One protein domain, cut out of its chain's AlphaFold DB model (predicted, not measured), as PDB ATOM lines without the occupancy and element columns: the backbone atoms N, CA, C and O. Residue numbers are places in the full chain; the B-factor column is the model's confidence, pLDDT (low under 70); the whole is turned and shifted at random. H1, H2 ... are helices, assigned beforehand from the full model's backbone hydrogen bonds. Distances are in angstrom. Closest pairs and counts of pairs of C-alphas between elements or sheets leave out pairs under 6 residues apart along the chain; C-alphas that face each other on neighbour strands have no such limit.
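What this domain is: This is residues 105 to 150 and 158 to 164 of the 334 residues of the protein "Bromo domain-containing protein" of Fusarium oxysporum (UniProt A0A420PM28). The long helix H2 makes one side of a three-helix frame whose contacts are few: H1 lies beside its first half and H3 folds back from its last end, and Thr 107 of H1 comes near Ser 147 of H3. The short helix H4 packs across residues 128 to 132 of H2 on another side of it, and the turn of residues 115 to 122 stands free at one end. The printed part has 53 residues with four named helices, H1, H2, H3 and H4 in that order, and no named strand; its class is all helix. It is compact, with a radius of gyration of the C-alphas of 11.1 A, and spans 29 by 25 by 18 A.

Where its parts are: Start at Pro 105 and find C-alpha 107 at (44.731, 18.656, -42.747); there H1 begins, and it runs over residues 107 to 116 for 14.4 A. After a tight link of five residues, find C-alpha 122 at (26.984, 18.359, -46.782), where H2 begins; it holds residues 122 to 137 and is 23.1 A long. A tight link of three residues leads to H3, residues 141 to 147. Beyond the cut look for H4, residues 158 to 163, which ends with C-alpha 163 at (34.039, 12.018, -61.533).

How they stand to each other: Begin with H2, the hub, which touches the other three helices. H1 and H2 form a helical hairpin, at a shallow tilt of 29 degrees and opposite ways. They only just touch, with 3 pairs of C-alphas within 8 A and with residues 124 to 127 of H2 alone; look at the closest C-alphas, those of Trp 114 and Arg 124, 7.1 A apart. H2 and H3 touch only at the corner by their link, and only just, with 3 pairs of C-alphas within 8 A and with residues 134 to 135 of H2 alone. Their closest C-alphas are those of Met 135 and Arg 141, 5.0 A apart, and they run opposite ways at a steep tilt of 46 degrees. H4 touches H2 at its residues 128 to 132 alone, the closest C-alphas being those of Ala 132 and Met 160, 6.2 A apart, at a steep tilt of 67 degrees. H1 and H3 are close but not clearly touching; their closest C-alphas, those of Thr 107 and Ser 147, are 7.1 A apart. H4 is apart from H1 and from H3. In H1, H2 and H3 every O i to N i+4 pair is within hydrogen-bond range; in H4 1 of 2 is, and 3 of its 3 O i to N i+3 pairs are.

The domain as a whole: The two C-alphas farthest apart are those of Pro 118 and Asp 139, at 30.5 A. At the cut, residues 151 to 157 are not printed, and C-alphas 150 and 158 are 12.5 A apart; the link from H3 to H4 crosses it. No link that is printed whole is long. Mean pLDDT of the printed part is 90.7, and residues 163 to 164 are under 70.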
ATOM      1  N   PRO A 105      40.917  24.203 -46.007       93.56
ATOM      2  CA  PRO A 105      41.244  23.898 -44.618       93.56
ATOM      3  C   PRO A 105      42.508  23.043 -44.479       93.56
ATOM      4  O   PRO A 105      42.743  22.135 -45.277       93.56
ATOM      5  N   ALA A 106      43.294  23.301 -43.434       90.81
ATOM      6  CA  ALA A 106      44.466  22.490 -43.118       90.81
ATOM      7  C   ALA A 106      44.068  21.046 -42.762       90.81
ATOM      8  O   ALA A 106      42.988  20.809 -42.211       90.81
ATOM      9  N   THR A 107      44.966  20.087 -43.009       92.75
ATOM     10  CA  THR A 107      44.731  18.656 -42.747       92.75
ATOM     11  C   THR A 107      44.172  18.366 -41.345       92.75
ATOM     12  O   THR A 107      43.196  17.621 -41.265       92.75
ATOM     13  N   PRO A 108      44.677  18.961 -40.240       94.19
ATOM     14  CA  PRO A 108      44.122  18.694 -38.911       94.19
ATOM     15  C   PRO A 108      42.634  19.048 -38.793       94.19
ATOM     16  O   PRO A 108      41.866  18.289 -38.203       94.19
ATOM     17  N   LEU A 109      42.210  20.154 -39.414       94.44
ATOM     18  CA  LEU A 109      40.814  20.579 -39.411       94.44
ATOM     19  C   LEU A 109      39.943  19.667 -40.286       94.44
ATOM     20  O   LEU A 109      38.829  19.334 -39.891       94.44
ATOM     21  N   LEU A 110      40.452  19.204 -41.436       94.75
ATOM     22  CA  LEU A 110      39.768  18.187 -42.247       94.75
ATOM     23  C   LEU A 110      39.527  16.911 -41.428       94.75
ATOM     24  O   LEU A 110      38.399  16.433 -41.346       94.75
ATOM     25  N   ILE A 111      40.559  16.403 -40.751       93.62
ATOM     26  CA  ILE A 111      40.452  15.212 -39.896       93.62
ATOM     27  C   ILE A 111      39.416  15.430 -38.792       93.62
ATOM     28  O   ILE A 111      38.595  14.551 -38.533       93.62
ATOM     29  N   GLN A 112      39.426  16.601 -38.156       94.25
ATOM     30  CA  GLN A 112      38.448  16.938 -37.128       94.25
ATOM     31  C   GLN A 112      37.012  16.930 -37.676       94.25
ATOM     32  O   GLN A 112      36.107  16.419 -37.021       94.25
ATOM     33  N   VAL A 113      36.775  17.446 -38.888       96.25
ATOM     34  CA  VAL A 113      35.444  17.386 -39.517       96.25
ATOM     35  C   VAL A 113      34.989  15.938 -39.702       96.25
ATOM     36  O   VAL A 113      33.838  15.626 -39.400       96.25
ATOM     37  N   TRP A 114      35.878  15.038 -40.122       94.94
ATOM     38  CA  TRP A 114      35.562  13.614 -40.288       94.94
ATOM     39  C   TRP A 114      35.346  12.850 -38.981       94.94
ATOM     40  O   TRP A 114      34.732  11.790 -38.992       94.94
ATOM     41  N   LYS A 115      35.823  13.367 -37.852       93.44
ATOM     42  CA  LYS A 115      35.520  12.784 -36.538       93.44
ATOM     43  C   LYS A 115      34.184  13.276 -35.993       93.44
ATOM     44  O   LYS A 115      33.423  12.499 -35.431       93.44
ATOM     45  N   ASP A 116      33.894  14.556 -36.201       94.06
ATOM     46  CA  ASP A 116      32.841  15.249 -35.455       94.06
ATOM     47  C   ASP A 116      31.514  15.378 -36.217       94.06
ATOM     48  O   ASP A 116      30.520  15.826 -35.649       94.06
ATOM     49  N   THR A 117      31.483  15.073 -37.516       95.50
ATOM     50  CA  THR A 117      30.285  15.256 -38.356       95.50
ATOM     51  C   THR A 117      29.774  13.929 -38.904       95.50
ATOM     52  O   THR A 117      30.587  13.034 -39.112       95.50
ATOM     53  N   PRO A 118      28.468  13.770 -39.186       94.31
ATOM     54  CA  PRO A 118      27.948  12.530 -39.759       94.31
ATOM     55  C   PRO A 118      28.521  12.223 -41.147       94.31
ATOM     56  O   PRO A 118      28.791  13.133 -41.943       94.31
ATOM     57  N   GLU A 119      28.651  10.933 -41.459       92.69
ATOM     58  CA  GLU A 119      28.956  10.450 -42.809       92.69
ATOM     59  C   GLU A 119      27.922  10.966 -43.820       92.69
ATOM     60  O   GLU A 119      26.732  11.087 -43.527       92.69
ATOM     61  N   GLY A 120      28.382  11.333 -45.019       90.62
ATOM     62  CA  GLY A 120      27.511  11.861 -46.074       90.62
ATOM     63  C   GLY A 120      26.938  13.265 -45.823       90.62
ATOM     64  O   GLY A 120      26.168  13.756 -46.661       90.62
ATOM     65  N   SER A 121      27.315  13.927 -44.723       96.50
ATOM     66  CA  SER A 121      26.941  15.317 -44.453       96.50
ATOM     67  C   SER A 121      27.417  16.269 -45.556       96.50
ATOM     68  O   SER A 121      28.405  16.027 -46.259       96.50
ATOM     69  N   SER A 122      26.697  17.379 -45.729       97.38
ATOM     70  CA  SER A 122      26.984  18.359 -46.782       97.38
ATOM     71  C   SER A 122      28.370  18.998 -46.636       97.38
ATOM     72  O   SER A 122      29.035  19.229 -47.645       97.38
ATOM     73  N   ILE A 123      28.856  19.191 -45.403       97.62
ATOM     74  CA  ILE A 123      30.214  19.689 -45.154       97.62
ATOM     75  C   ILE A 123      31.296  18.691 -45.575       97.62
ATOM     76  O   ILE A 123      32.255  19.095 -46.231       97.62
ATOM     77  N   ARG A 124      31.128  17.389 -45.289       96.94
ATOM     78  CA  ARG A 124      32.063  16.356 -45.760       96.94
ATOM     79  C   ARG A 124      32.110  16.327 -47.279       96.94
ATOM     80  O   ARG A 124      33.193  16.407 -47.841       96.94
ATOM     81  N   LYS A 125      30.949  16.310 -47.946       95.56
ATOM     82  CA  LYS A 125      30.850  16.332 -49.418       95.56
ATOM     83  C   LYS A 125      31.572  17.533 -50.035       95.56
ATOM     84  O   LYS A 125      32.312  17.368 -51.003       95.56
ATOM     85  N   LEU A 126      31.395  18.724 -49.457       96.75
ATOM     86  CA  LEU A 126      32.091  19.929 -49.906       96.75
ATOM     87  C   LEU A 126      33.611  19.765 -49.780       96.75
ATOM     88  O   LEU A 126      34.333  19.936 -50.760       96.75
ATOM     89  N   LEU A 127      34.099  19.384 -48.600       96.12
ATOM     90  CA  LEU A 127      35.532  19.233 -48.346       96.12
ATOM     91  C   LEU A 127      36.160  18.101 -49.168       96.12
ATOM     92  O   LEU A 127      37.288  18.246 -49.635       96.12
ATOM     93  N   LEU A 128      35.424  17.015 -49.409       94.56
ATOM     94  CA  LEU A 128      35.805  15.939 -50.324       94.56
ATOM     95  C   LEU A 128      36.022  16.452 -51.738       94.56
ATOM     96  O   LEU A 128      37.040  16.127 -52.341       94.56
ATOM     97  N   SER A 129      35.110  17.283 -52.251       94.25
ATOM     98  CA  SER A 129      35.255  17.854 -53.593       94.25
ATOM     99  C   SER A 129      36.537  18.685 -53.718       94.25
ATOM    100  O   SER A 129      37.277  18.542 -54.689       94.25
ATOM    101  N   TRP A 130      36.864  19.476 -52.693       95.12
ATOM    102  CA  TRP A 130      38.069  20.305 -52.668       95.12
ATOM    103  C   TRP A 130      39.343  19.476 -52.505       95.12
ATOM    104  O   TRP A 130      40.358  19.761 -53.133       95.12
ATOM    105  N   THR A 131      39.285  18.427 -51.684       93.75
ATOM    106  CA  THR A 131      40.384  17.477 -51.465       93.75
ATOM    107  C   THR A 131      40.675  16.693 -52.745       93.75
ATOM    108  O   THR A 131      41.833  16.555 -53.132       93.75
ATOM    109  N   ALA A 132      39.637  16.234 -53.451       91.50
ATOM    110  CA  ALA A 132      39.761  15.555 -54.739       91.50
ATOM    111  C   ALA A 132      40.364  16.476 -55.805       91.50
ATOM    112  O   ALA A 132      41.254  16.066 -56.546       91.50
ATOM    113  N   GLU A 133      39.925  17.734 -55.857       90.25
ATOM    114  CA  GLU A 133      40.506  18.749 -56.735       90.25
ATOM    115  C   GLU A 133      41.996  18.967 -56.420       90.25
ATOM    116  O   GLU A 133      42.839  18.880 -57.314       90.25
ATOM    117  N   TYR A 134      42.348  19.137 -55.142       89.94
ATOM    118  CA  TYR A 134      43.736  19.288 -54.705       89.94
ATOM    119  C   TYR A 134      44.604  18.080 -55.090       89.94
ATOM    120  O   TYR A 134      45.705  18.250 -55.609       89.94
ATOM    121  N   MET A 135      44.097  16.855 -54.922       90.38
ATOM    122  CA  MET A 135      44.793  15.623 -55.321       90.38
ATOM    123  C   MET A 135      45.071  15.534 -56.827       90.38
ATOM    124  O   MET A 135      46.041  14.888 -57.235       90.38
ATOM    125  N   ARG A 136      44.230  16.154 -57.665       87.25
ATOM    126  CA  ARG A 136      44.390  16.136 -59.128       87.25
ATOM    127  C   ARG A 136      45.436  17.134 -59.608       87.25
ATOM    128  O   ARG A 136      46.189  16.798 -60.517       87.25
ATOM    129  N   PHE A 137      45.482  18.322 -59.008       86.25
ATOM    130  CA  PHE A 137      46.283  19.442 -59.517       86.25
ATOM    131  C   PHE A 137      47.560  19.737 -58.722       86.25
ATOM    132  O   PHE A 137      48.416  20.450 -59.232       86.25
ATOM    133  N   SER A 138      47.704  19.223 -57.497       89.25
ATOM    134  CA  SER A 138      48.875  19.499 -56.658       89.25
ATOM    135  C   SER A 138      49.994  18.477 -56.854       89.25
ATOM    136  O   SER A 138      49.778  17.267 -56.735       89.25
ATOM    137  N   ASP A 139      51.222  18.965 -57.032       85.50
ATOM    138  CA  ASP A 139      52.434  18.136 -57.024       85.50
ATOM    139  C   ASP A 139      52.710  17.531 -55.634       85.50
ATOM    140  O   ASP A 139      53.277  16.444 -55.516       85.50
ATOM    141  N   ALA A 140      52.209  18.165 -54.566       88.38
ATOM    142  CA  ALA A 140      52.332  17.698 -53.182       88.38
ATOM    143  C   ALA A 140      51.277  16.641 -52.782       88.38
ATOM    144  O   ALA A 140      51.154  16.283 -51.607       88.38
ATOM    145  N   ARG A 141      50.497  16.111 -53.736       90.88
ATOM    146  CA  ARG A 141      49.408  15.146 -53.480       90.88
ATOM    147  C   ARG A 141      49.839  13.890 -52.717       90.88
ATOM    148  O   ARG A 141      49.063  13.366 -51.926       90.88
ATOM    149  N   ALA A 142      51.066  13.406 -52.925       90.38
ATOM    150  CA  ALA A 142      51.553  12.190 -52.271       90.38
ATOM    151  C   ALA A 142      51.804  12.396 -50.768       90.38
ATOM    152  O   ALA A 142      51.477  11.527 -49.964       90.38
ATOM    153  N   GLU A 143      52.366  13.542 -50.381       91.00
ATOM    154  CA  GLU A 143      52.565  13.906 -48.971       91.00
ATOM    155  C   GLU A 143      51.234  14.204 -48.292       91.00
ATOM    156  O   GLU A 143      50.965  13.719 -47.194       91.00
ATOM    157  N   PHE A 144      50.360  14.926 -48.992       90.94
ATOM    158  CA  PHE A 144      49.021  15.214 -48.509       90.94
ATOM    159  C   PHE A 144      48.211  13.932 -48.262       90.94
ATOM    160  O   PHE A 144      47.662  13.766 -47.177       90.94
ATOM    161  N   ALA A 145      48.220  12.969 -49.190       92.31
ATOM    162  CA  ALA A 145      47.547  11.682 -49.008       92.31
ATOM    163  C   ALA A 145      48.079  10.894 -47.800       92.31
ATOM    164  O   ALA A 145      47.291  10.311 -47.062       92.31
ATOM    165  N   LYS A 146      49.398  10.920 -47.551       92.88
ATOM    166  CA  LYS A 146      50.007  10.284 -46.364       92.88
ATOM    167  C   LYS A 146      49.560  10.922 -45.048       92.88
ATOM    168  O   LYS A 146      49.623  10.267 -44.014       92.88
ATOM    169  N   SER A 147      49.140  12.186 -45.076       93.31
ATOM    170  CA  SER A 147      48.659  12.904 -43.892       93.31
ATOM    171  C   SER A 147      47.188  12.626 -43.555       93.31
ATOM    172  O   SER A 147      46.740  12.983 -42.467       93.31
ATOM    173  N   LEU A 148      46.434  11.999 -44.467       93.19
ATOM    174  CA  LEU A 148      45.009  11.730 -44.296       93.19
ATOM    175  C   LEU A 148      44.766  10.334 -43.694       93.19
ATOM    176  O   LEU A 148      45.434   9.373 -44.073       93.19
ATOM    177  N   PRO A 149      43.793  10.195 -42.779       93.50
ATOM    178  CA  PRO A 149      43.426   8.910 -42.201       93.50
ATOM    179  C   PRO A 149      42.641   8.050 -43.208       93.50
ATOM    180  O   PRO A 149      42.099   8.554 -44.198       93.50
ATOM    181  N   GLN A 150      42.578   6.740 -42.954       91.88
ATOM    182  CA  GLN A 150      42.034   5.758 -43.900       91.88
ATOM    183  C   GLN A 150      40.564   6.020 -44.255       91.88
ATOM    184  O   GLN A 150      40.165   5.820 -45.400       91.88
ATOM    185  N   VAL A 158      36.148   6.950 -53.478       88.81
ATOM    186  CA  VAL A 158      34.765   6.889 -53.977       88.81
ATOM    187  C   VAL A 158      34.399   8.172 -54.723       88.81
ATOM    188  O   VAL A 158      33.890   8.103 -55.841       88.81
ATOM    189  N   ALA A 159      34.703   9.337 -54.146       86.56
ATOM    190  CA  ALA A 159      34.434  10.623 -54.777       86.56
ATOM    191  C   ALA A 159      35.227  10.811 -56.074       86.56
ATOM    192  O   ALA A 159      34.676  11.290 -57.050       86.56
ATOM    193  N   MET A 160      36.496  10.408 -56.129       85.56
ATOM    194  CA  MET A 160      37.299  10.503 -57.352       85.56
ATOM    195  C   MET A 160      36.789   9.560 -58.452       85.56
ATOM    196  O   MET A 160      36.789   9.941 -59.620       85.56
ATOM    197  N   SER A 161      36.283   8.381 -58.083       84.75
ATOM    198  CA  SER A 161      35.744   7.395 -59.031       84.75
ATOM    199  C   SER A 161      34.421   7.834 -59.675       84.75
ATOM    200  O   SER A 161      34.135   7.462 -60.812       84.75
ATOM    201  N   SER A 162      33.613   8.645 -58.986       73.31
ATOM    202  CA  SER A 162      32.354   9.171 -59.532       73.31
ATOM    203  C   SER A 162      32.543  10.346 -60.501       73.31
ATOM    204  O   SER A 162      31.619  10.666 -61.244       73.31
ATOM    205  N   PHE A 163      33.730  10.962 -60.557       58.78
ATOM    206  CA  PHE A 163      34.039  12.018 -61.533       58.78
ATOM    207  C   PHE A 163      34.527  11.489 -62.890       58.78
ATOM    208  O   PHE A 163      34.456  12.226 -63.871       58.78
ATOM    209  N   ASP A 164      34.992  10.238 -62.970       56.84
ATOM    210  CA  ASP A 164      35.470   9.632 -64.225       56.84
ATOM    211  C   ASP A 164      34.342   8.966 -65.041       56.84
ATOM    212  O   ASP A 164      34.572   8.429 -66.124       56.84
TER     213      ASP A 164